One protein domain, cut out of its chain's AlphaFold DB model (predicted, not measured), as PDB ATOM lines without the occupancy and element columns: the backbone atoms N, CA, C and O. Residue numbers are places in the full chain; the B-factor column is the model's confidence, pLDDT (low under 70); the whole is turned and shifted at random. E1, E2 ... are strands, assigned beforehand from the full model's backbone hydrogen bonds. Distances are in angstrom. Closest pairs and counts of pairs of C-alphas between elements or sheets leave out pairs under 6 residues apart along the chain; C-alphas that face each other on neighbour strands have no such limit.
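AT A GLANCE: This is residues 11 to 80 of the 84 residues of an uncharacterized protein of Planctomycetes bacterium (UniProt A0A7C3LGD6). A strongly twisted four-strand sheet, E1 E6 E3 E4, and a two-strand sheet, E2 E5, lie face to face as a small sandwich. The printed part has 70 residues with six named strands, E1 to E6 along the chain, and no named helix; both sheets are antiparallel, the class all strand. It is compact, radius of gyration of the C-alphas 11.6 A, spanning 32 by 21 by 19 A.

IN THESE COORDINATES: E1, residues 11 to 13, 6.7 A, begins at C-alpha 11 (31.488, 31.794, -21.990). E6, residues 74 to 79, 17.0 A, ends at C-alpha 79 (23.979, 38.731, -15.485). E3 is residues 33 to 39, 19.1 A; E4 46 to 54, 19.7 A; E2 18 to 24, 15.4 A; E5 60 to 69, 18.5 A.

HOW THE PARTS SIT: Within hydrogen-bond range are N 12 and O 75 of E1 and E6, 2.9 A; N 37 and O 76 of E3 and E6, 2.9 A; N 36 and O 51 of the hairpin E3 and E4, 2.8 A; N 20 and O 67 of E2 and E5, 2.8 A. E5 bends by 98 degrees at residue 64. The closest C-alphas of E4 and E5 are Ala 53 and Leu 63, 6.0 A.

THE WHOLE: The farthest C-alphas, Ala 42 and Glu 57, are 33.2 A apart. The printed part has no cut and no long link; no printed residue is under 70 in pLDDT.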
ATOM      1  N   THR A  11      31.157  32.020 -20.581       93.69
ATOM      2  CA  THR A  11      31.488  31.794 -21.990       93.69
ATOM      3  C   THR A  11      31.228  30.346 -22.373       93.69
ATOM      4  O   THR A  11      31.763  29.429 -21.752       93.69
ATOM      5  N   PHE A  12      30.476  30.149 -23.451       94.06
ATOM      6  CA  PHE A  12      30.168  28.843 -24.019       94.06
ATOM      7  C   PHE A  12      30.736  28.770 -25.437       94.06
ATOM      8  O   PHE A  12      30.456  29.638 -26.263       94.06
ATOM      9  N   LYS A  13      31.540  27.741 -25.717       93.38
ATOM     10  CA  LYS A  13      32.127  27.470 -27.037       93.38
ATOM     11  C   LYS A  13      31.850  26.028 -27.419       93.38
ATOM     12  O   LYS A  13      31.964  25.142 -26.572       93.38
ATOM     13  N   PHE A  14      31.523  25.797 -28.682       91.00
ATOM     14  CA  PHE A  14      31.165  24.470 -29.169       91.00
ATOM     15  C   PHE A  14      32.019  24.103 -30.384       91.00
ATOM     16  O   PHE A  14      32.247  24.921 -31.271       91.00
ATOM     17  N   ALA A  15      32.519  22.866 -30.403       92.06
ATOM     18  CA  ALA A  15      33.294  22.336 -31.525       92.06
ATOM     19  C   ALA A  15      32.407  21.919 -32.711       92.06
ATOM     20  O   ALA A  15      32.882  21.877 -33.837       92.06
ATOM     21  N   ASP A  16      31.124  21.669 -32.449       95.62
ATOM     22  CA  ASP A  16      30.124  21.234 -33.420       95.62
ATOM     23  C   ASP A  16      28.921  22.178 -33.405       95.62
ATOM     24  O   ASP A  16      28.702  22.909 -32.434       95.62
ATOM     25  N   ASP A  17      28.094  22.088 -34.444       96.06
ATOM     26  CA  ASP A  17      26.796  22.752 -34.483       96.06
ATOM     27  C   ASP A  17      25.899  22.270 -33.331       96.06
ATOM     28  O   ASP A  17      25.731  21.068 -33.090       96.06
ATOM     29  N   ARG A  18      25.288  23.213 -32.610       95.81
ATOM     30  CA  ARG A  18      24.382  22.938 -31.493       95.81
ATOM     31  C   ARG A  18      23.163  23.844 -31.537       95.81
ATOM     32  O   ARG A  18      23.254  25.033 -31.826       95.81
ATOM     33  N   ILE A  19      22.024  23.271 -31.166       97.06
ATOM     34  CA  ILE A  19      20.821  24.017 -30.805       97.06
ATOM     35  C   ILE A  19      20.772  24.038 -29.280       97.06
ATOM     36  O   ILE A  19      20.754  22.979 -28.649       97.06
ATOM     37  N   ILE A  20      20.789  25.229 -28.692       97.00
ATOM     38  CA  ILE A  20      20.863  25.445 -27.249       97.00
ATOM     39  C   ILE A  20      19.517  25.998 -26.774       97.00
ATOM     40  O   ILE A  20      19.284  27.197 -26.896       97.00
ATOM     41  N   PRO A  21      18.613  25.151 -26.253       97.19
ATOM     42  CA  PRO A  21      17.349  25.612 -25.681       97.19
ATOM     43  C   PRO A  21      17.515  26.141 -24.249       97.19
ATOM     44  O   PRO A  21      16.732  26.974 -23.806       97.19
ATOM     45  N   ARG A  22      18.529  25.653 -23.522       97.19
ATOM     46  CA  ARG A  22      18.807  26.025 -22.134       97.19
ATOM     47  C   ARG A  22      20.265  25.790 -21.755       97.19
ATOM     48  O   ARG A  22      20.932  24.952 -22.367       97.19
ATOM     49  N   PHE A  23      20.740  26.468 -20.717       97.06
ATOM     50  CA  PHE A  23      22.080  26.281 -20.144       97.06
ATOM     51  C   PHE A  23      22.092  26.611 -18.645       97.06
ATOM     52  O   PHE A  23      21.134  27.170 -18.127       97.06
ATOM     53  N   HIS A  24      23.162  26.240 -17.942       96.50
ATOM     54  CA  HIS A  24      23.300  26.454 -16.501       96.50
ATOM     55  C   HIS A  24      24.346  27.532 -16.202       96.50
ATOM     56  O   HIS A  24      25.432  27.519 -16.786       96.50
ATOM     57  N   LEU A  25      24.021  28.434 -15.277       94.75
ATOM     58  CA  LEU A  25      24.903  29.464 -14.745       94.75
ATOM     59  C   LEU A  25      25.161  29.200 -13.264       94.75
ATOM     60  O   LEU A  25      24.266  29.296 -12.429       94.75
ATOM     61  N   GLU A  26      26.405  28.872 -12.934       91.69
ATOM     62  CA  GLU A  26      26.795  28.625 -11.550       91.69
ATOM     63  C   GLU A  26      26.879  29.937 -10.760       91.69
ATOM     64  O   GLU A  26      27.498  30.904 -11.205       91.69
ATOM     65  N   GLY A  27      26.264  29.965  -9.576       89.69
ATOM     66  CA  GLY A  27      26.346  31.104  -8.660       89.69
ATOM     67  C   GLY A  27      25.537  32.338  -9.075       89.69
ATOM     68  O   GLY A  27      25.727  33.396  -8.480       89.69
ATOM     69  N   VAL A  28      24.646  32.225 -10.067       90.75
ATOM     70  CA  VAL A  28      23.688  33.285 -10.411       90.75
ATOM     71  C   VAL A  28      22.337  32.965  -9.781       90.75
ATOM     72  O   VAL A  28      21.803  31.873  -9.960       90.75
ATOM     73  N   GLU A  29      21.800  33.920  -9.028       92.19
ATOM     74  CA  GLU A  29      20.530  33.762  -8.320       92.19
ATOM     75  C   GLU A  29      19.342  33.650  -9.285       92.19
ATOM     76  O   GLU A  29      19.293  34.310 -10.328       92.19
ATOM     77  N   ALA A  30      18.356  32.834  -8.906       95.31
ATOM     78  CA  ALA A  30      17.085  32.757  -9.611       95.31
ATOM     79  C   ALA A  30      16.371  34.123  -9.593       95.31
ATOM     80  O   ALA A  30      16.462  34.885  -8.633       95.31
ATOM     81  N   GLY A  31      15.665  34.448 -10.672       94.88
ATOM     82  CA  GLY A  31      15.031  35.749 -10.890       94.88
ATOM     83  C   GLY A  31      15.956  36.808 -11.496       94.88
ATOM     84  O   GLY A  31      15.462  37.812 -12.016       94.88
ATOM     85  N   ARG A  32      17.280  36.593 -11.516       93.44
ATOM     86  CA  ARG A  32      18.220  37.534 -12.139       93.44
ATOM     87  C   ARG A  32      18.049  37.539 -13.657       93.44
ATOM     88  O   ARG A  32      18.036  36.488 -14.299       93.44
ATOM     89  N   ARG A  33      17.950  38.730 -14.256       95.38
ATOM     90  CA  ARG A  33      17.962  38.880 -15.719       95.38
ATOM     91  C   ARG A  33      19.379  38.747 -16.253       95.38
ATOM     92  O   ARG A  33      20.338  39.222 -15.645       95.38
ATOM     93  N   ILE A  34      19.495  38.124 -17.414       95.25
ATOM     94  CA  ILE A  34      20.744  37.988 -18.145       95.25
ATOM     95  C   ILE A  34      20.585  38.512 -19.570       95.25
ATOM     96  O   ILE A  34      19.518  38.423 -20.185       95.25
ATOM     97  N   SER A  35      21.696  38.976 -20.122       95.69
ATOM     98  CA  SER A  35      21.849  39.254 -21.542       95.69
ATOM     99  C   SER A  35      22.826  38.247 -22.151       95.69
ATOM    100  O   SER A  35      23.896  37.986 -21.597       95.69
ATOM    101  N   VAL A  36      22.460  37.678 -23.298       96.06
ATOM    102  CA  VAL A  36      23.277  36.721 -24.048       96.06
ATOM    103  C   VAL A  36      23.789  37.390 -25.315       96.06
ATOM    104  O   VAL A  36      23.004  37.902 -26.112       96.06
ATOM    105  N   PHE A  37      25.101  37.375 -25.517       95.69
ATOM    106  CA  PHE A  37      25.765  37.992 -26.663       95.69
ATOM    107  C   PHE A  37      26.443  36.931 -27.512       95.69
ATOM    108  O   PHE A  37      27.004  35.972 -26.979       95.69
ATOM    109  N   LYS A  38      26.445  37.130 -28.832       95.06
ATOM    110  CA  LYS A  38      27.309  36.337 -29.708       95.06
ATOM    111  C   LYS A  38      28.771  36.658 -29.387       95.06
ATOM    112  O   LYS A  38      29.104  37.807 -29.100       95.06
ATOM    113  N   LEU A  39      29.630  35.649 -29.423       94.19
ATOM    114  CA  LEU A  39      31.062  35.797 -29.202       94.19
ATOM    115  C   LEU A  39      31.802  35.632 -30.531       94.19
ATOM    116  O   LEU A  39      31.590  34.639 -31.229       94.19
ATOM    117  N   ASP A  40      32.691  36.566 -30.852       87.50
ATOM    118  CA  ASP A  40      33.743  36.315 -31.833       87.50
ATOM    119  C   ASP A  40      34.790  35.412 -31.175       87.50
ATOM    120  O   ASP A  40      35.437  35.783 -30.196       87.50
ATOM    121  N   THR A  41      34.937  34.186 -31.665       82.75
ATOM    122  CA  THR A  41      35.835  33.205 -31.051       82.75
ATOM    123  C   THR A  41      37.307  33.423 -31.388       82.75
ATOM    124  O   THR A  41      38.150  32.887 -30.660       82.75
ATOM    125  N   ALA A  42      37.625  34.221 -32.412       86.12
ATOM    126  CA  ALA A  42      38.990  34.587 -32.776       86.12
ATOM    127  C   ALA A  42      39.532  35.703 -31.872       86.12
ATOM    128  O   ALA A  42      40.684  35.639 -31.442       86.12
ATOM    129  N   THR A  43      38.700  36.694 -31.541       86.94
ATOM    130  CA  THR A  43      39.097  37.848 -30.708       86.94
ATOM    131  C   THR A  43      38.639  37.743 -29.250       86.94
ATOM    132  O   THR A  43      39.156  38.447 -28.386       86.94
ATOM    133  N   ASN A  44      37.704  36.835 -28.947       84.12
ATOM    134  CA  ASN A  44      36.929  36.789 -27.698       84.12
ATOM    135  C   ASN A  44      36.117  38.067 -27.422       84.12
ATOM    136  O   ASN A  44      35.730  38.318 -26.276       84.12
ATOM    137  N   GLU A  45      35.827  38.865 -28.449       88.88
ATOM    138  CA  GLU A  45      34.983  40.047 -28.314       88.88
ATOM    139  C   GLU A  45      33.497  39.682 -28.312       88.88
ATOM    140  O   GLU A  45      33.042  38.743 -28.972       88.88
ATOM    141  N   ARG A  46      32.715  40.457 -27.556       91.75
ATOM    142  CA  ARG A  46      31.255  40.344 -27.555       91.75
ATOM    143  C   ARG A  46      30.716  41.125 -28.734       91.75
ATOM    144  O   ARG A  46      30.944  42.327 -28.841       91.75
ATOM    145  N   LEU A  47      29.977  40.435 -29.581       91.06
ATOM    146  CA  LEU A  47      29.240  41.035 -30.677       91.06
ATOM    147  C   LEU A  47      27.849  41.461 -30.172       91.06
ATOM    148  O   LEU A  47      27.646  41.739 -28.988       91.06
ATOM    149  N   GLY A  48      26.868  41.520 -31.072       93.12
ATOM    150  CA  GLY A  48      25.496  41.889 -30.732       93.12
ATOM    151  C   GLY A  48      24.850  40.964 -29.692       93.12
ATOM    152  O   GLY A  48      25.111  39.756 -29.643       93.12
ATOM    153  N   ARG A  49      23.961  41.546 -28.875       95.69
ATOM    154  CA  ARG A  49      23.051  40.793 -28.004       95.69
ATOM    155  C   ARG A  49      22.088  39.987 -28.871       95.69
ATOM    156  O   ARG A  49      21.441  40.555 -29.746       95.69
ATOM    157  N   ILE A  50      21.998  38.691 -28.605       95.69
ATOM    158  CA  ILE A  50      21.164  37.746 -29.357       95.69
ATOM    159  C   ILE A  50      19.953  37.259 -28.560       95.69
ATOM    160  O   ILE A  50      18.964  36.871 -29.166       95.69
ATOM    161  N   ALA A  51      20.002  37.299 -27.225       95.44
ATOM    162  CA  ALA A  51      18.859  36.952 -26.384       95.44
ATOM    163  C   ALA A  51      18.913  37.657 -25.022       95.44
ATOM    164  O   ALA A  51      19.966  38.113 -24.568       95.44
ATOM    165  N   THR A  52      17.765  37.701 -24.356       96.12
ATOM    166  CA  THR A  52      17.619  38.036 -22.936       96.12
ATOM    167  C   THR A  52      16.794  36.948 -22.277       96.12
ATOM    168  O   THR A  52      15.820  36.483 -22.870       96.12
ATOM    169  N   ALA A  53      17.158  36.557 -21.064       96.25
ATOM    170  CA  ALA A  53      16.436  35.537 -20.316       96.25
ATOM    171  C   ALA A  53      16.534  35.799 -18.813       96.25
ATOM    172  O   ALA A  53      17.306  36.649 -18.368       96.25
ATOM    173  N   THR A  54      15.748  35.059 -18.044       97.00
ATOM    174  CA  THR A  54      15.780  35.097 -16.583       97.00
ATOM    175  C   THR A  54      16.334  33.775 -16.079       97.00
ATOM    176  O   THR A  54      15.960  32.717 -16.583       97.00
ATOM    177  N   VAL A  55      17.230  33.833 -15.096       96.44
ATOM    178  CA  VAL A  55      17.723  32.633 -14.420       96.44
ATOM    179  C   VAL A  55      16.591  32.034 -13.594       96.44
ATOM    180  O   VAL A  55      15.948  32.723 -12.808       96.44
ATOM    181  N   GLY A  56      16.314  30.759 -13.809       96.69
ATOM    182  CA  GLY A  56      15.377  29.962 -13.036       96.69
ATOM    183  C   GLY A  56      16.047  29.258 -11.859       96.69
ATOM    184  O   GLY A  56      17.188  29.529 -11.483       96.69
ATOM    185  N   GLU A  57      15.306  28.324 -11.272       95.44
ATOM    186  CA  GLU A  57      15.757  27.564 -10.111       95.44
ATOM    187  C   GLU A  57      17.060  26.802 -10.377       95.44
ATOM    188  O   GLU A  57      17.266  26.198 -11.435       95.44
ATOM    189  N   GLY A  58      17.952  26.830  -9.384       93.12
ATOM    190  CA  GLY A  58      19.239  26.144  -9.450       93.12
ATOM    191  C   GLY A  58      20.151  26.624 -10.582       93.12
ATOM    192  O   GLY A  58      20.941  25.824 -11.061       93.12
ATOM    193  N   GLY A  59      20.025  27.874 -11.043       94.69
ATOM    194  CA  GLY A  59      20.926  28.462 -12.043       94.69
ATOM    195  C   GLY A  59      20.599  28.103 -13.496       94.69
ATOM    196  O   GLY A  59      21.342  28.478 -14.406       94.69
ATOM    197  N   TRP A  60      19.510  27.373 -13.755       97.25
ATOM    198  CA  TRP A  60      19.103  27.029 -15.118       97.25
ATOM    199  C   TRP A  60      18.476  28.213 -15.838       97.25
ATOM    200  O   TRP A  60      17.630  28.909 -15.296       97.25
ATOM    201  N   VAL A  61      18.857  28.415 -17.089       97.62
ATOM    202  CA  VAL A  61      18.306  29.445 -17.963       97.62
ATOM    203  C   VAL A  61      17.614  28.757 -19.120       97.62
ATOM    204  O   VAL A  61      18.285  28.162 -19.964       97.62
ATOM    205  N   ASP A  62      16.293  28.873 -19.178       97.38
ATOM    206  CA  ASP A  62      15.504  28.471 -20.336       97.38
ATOM    207  C   ASP A  62      15.346  29.667 -21.281       97.38
ATOM    208  O   ASP A  62      14.949  30.764 -20.874       97.38
ATOM    209  N   LEU A  63      15.699  29.474 -22.551       95.75
ATOM    210  CA  LEU A  63      15.583  30.513 -23.567       95.75
ATOM    211  C   LEU A  63      14.194  30.454 -24.220       95.75
ATOM    212  O   LEU A  63      13.727  29.359 -24.539       95.75
ATOM    213  N   PRO A  64      13.545  31.605 -24.484       90.88
ATOM    214  CA  PRO A  64      12.256  31.625 -25.179       90.88
ATOM    215  C   PRO A  64      12.372  31.095 -26.615       90.88
ATOM    216  O   PRO A  64      11.455  30.451 -27.117       90.88
ATOM    217  N   GLU A  65      13.524  31.324 -27.248       94.38
ATOM    218  CA  GLU A  65      13.901  30.750 -28.535       94.38
ATOM    219  C   GLU A  65      15.291  30.111 -28.412       94.38
ATOM    220  O   GLU A  65      16.210  30.753 -27.889       94.38
ATOM    221  N   PRO A  66      15.485  28.861 -28.875       96.12
ATOM    222  CA  PRO A  66      16.793  28.224 -28.832       96.12
ATOM    223  C   PRO A  66      17.831  28.993 -29.650       96.12
ATOM    224  O   PRO A  66      17.586  29.373 -30.795       96.12
ATOM    225  N   ILE A  67      19.035  29.143 -29.103       95.38
ATOM    226  CA  ILE A  67      20.158  29.725 -29.840       95.38
ATOM    227  C   ILE A  67      20.804  28.635 -30.692       95.38
ATOM    228  O   ILE A  67      21.152  27.564 -30.195       95.38
ATOM    229  N   ILE A  68      21.005  28.920 -31.975       95.50
ATOM    230  CA  ILE A  68      21.796  28.072 -32.870       95.50
ATOM    231  C   ILE A  68      23.242  28.559 -32.810       95.50
ATOM    232  O   ILE A  68      23.519  29.714 -33.127       95.50
ATOM    233  N   VAL A  69      24.158  27.677 -32.421       94.19
ATOM    234  CA  VAL A  69      25.600  27.945 -32.384       94.19
ATOM    235  C   VAL A  69      26.270  27.047 -33.407       94.19
ATOM    236  O   VAL A  69      26.075  25.832 -33.360       94.19
ATOM    237  N   ARG A  70      27.026  27.620 -34.347       93.81
ATOM    238  CA  ARG A  70      27.780  26.819 -35.319       93.81
ATOM    239  C   ARG A  70      29.097  26.321 -34.733       93.81
ATOM    240  O   ARG A  70      29.608  26.876 -33.761       93.81
ATOM    241  N   ALA A  71      29.653  25.284 -35.347       92.69
ATOM    242  CA  ALA A  71      30.979  24.772 -35.042       92.69
ATOM    243  C   ALA A  71      32.017  25.907 -35.024       92.69
ATOM    244  O   ALA A  71      32.137  26.678 -35.977       92.69
ATOM    245  N   GLY A  72      32.760  26.018 -33.923       89.56
ATOM    246  CA  GLY A  72      33.766  27.063 -33.736       89.56
ATOM    247  C   GLY A  72      33.204  28.423 -33.317       89.56
ATOM    248  O   GLY A  72      33.996  29.334 -33.082       89.56
ATOM    249  N   GLU A  73      31.886  28.574 -33.174       92.00
ATOM    250  CA  GLU A  73      31.258  29.759 -32.587       92.00
ATOM    251  C   GLU A  73      31.029  29.598 -31.075       92.00
ATOM    252  O   GLU A  73      31.230  28.541 -30.461       92.00
ATOM    253  N   GLY A  74      30.600  30.691 -30.450       94.75
ATOM    254  CA  GLY A  74      30.229  30.707 -29.050       94.75
ATOM    255  C   GLY A  74      29.315  31.868 -28.704       94.75
ATOM    256  O   GLY A  74      29.037  32.756 -29.516       94.75
ATOM    257  N   PHE A  75      28.869  31.868 -27.458       95.94
ATOM    258  CA  PHE A  75      28.135  32.977 -26.873       95.94
ATOM    259  C   PHE A  75      28.613  33.224 -25.447       95.94
ATOM    260  O   PHE A  75      29.251  32.373 -24.822       95.94
ATOM    261  N   VAL A  76      28.295  34.405 -24.930       95.56
ATOM    262  CA  VAL A  76      28.542  34.765 -23.538       95.56
ATOM    263  C   VAL A  76      27.243  35.191 -22.873       95.56
ATOM    264  O   VAL A  76      26.489  35.990 -23.427       95.56
ATOM    265  N   ALA A  77      26.984  34.653 -21.688       95.81
ATOM    266  CA  ALA A  77      25.897  35.077 -20.822       95.81
ATOM    267  C   ALA A  77      26.437  36.023 -19.747       95.81
ATOM    268  O   ALA A  77      27.464  35.751 -19.116       95.81
ATOM    269  N   VAL A  78      25.745  37.142 -19.561       94.25
ATOM    270  CA  VAL A  78      26.114  38.201 -18.622       94.25
ATOM    271  C   VAL A  78      24.906  38.485 -17.736       94.25
ATOM    272  O   VAL A  78      23.886  38.930 -18.269       94.25
ATOM    273  N   PRO A  79      24.972  38.232 -16.418       92.81
ATOM    274  CA  PRO A  79      23.979  38.731 -15.485       92.81
ATOM    275  C   PRO A  79      23.933  40.249 -15.570       92.81
ATOM    276  O   PRO A  79      24.958  40.919 -15.470       92.81
ATOM    277  N   GLU A  80      22.745  40.797 -15.793       89.75
ATOM    278  CA  GLU A  80      22.565  42.243 -15.789       89.75
ATOM    279  C   GLU A  80      22.850  42.758 -14.385       89.75
ATOM    280  O   GLU A  80      22.516  42.082 -13.419       89.75
TER     281      GLU A  80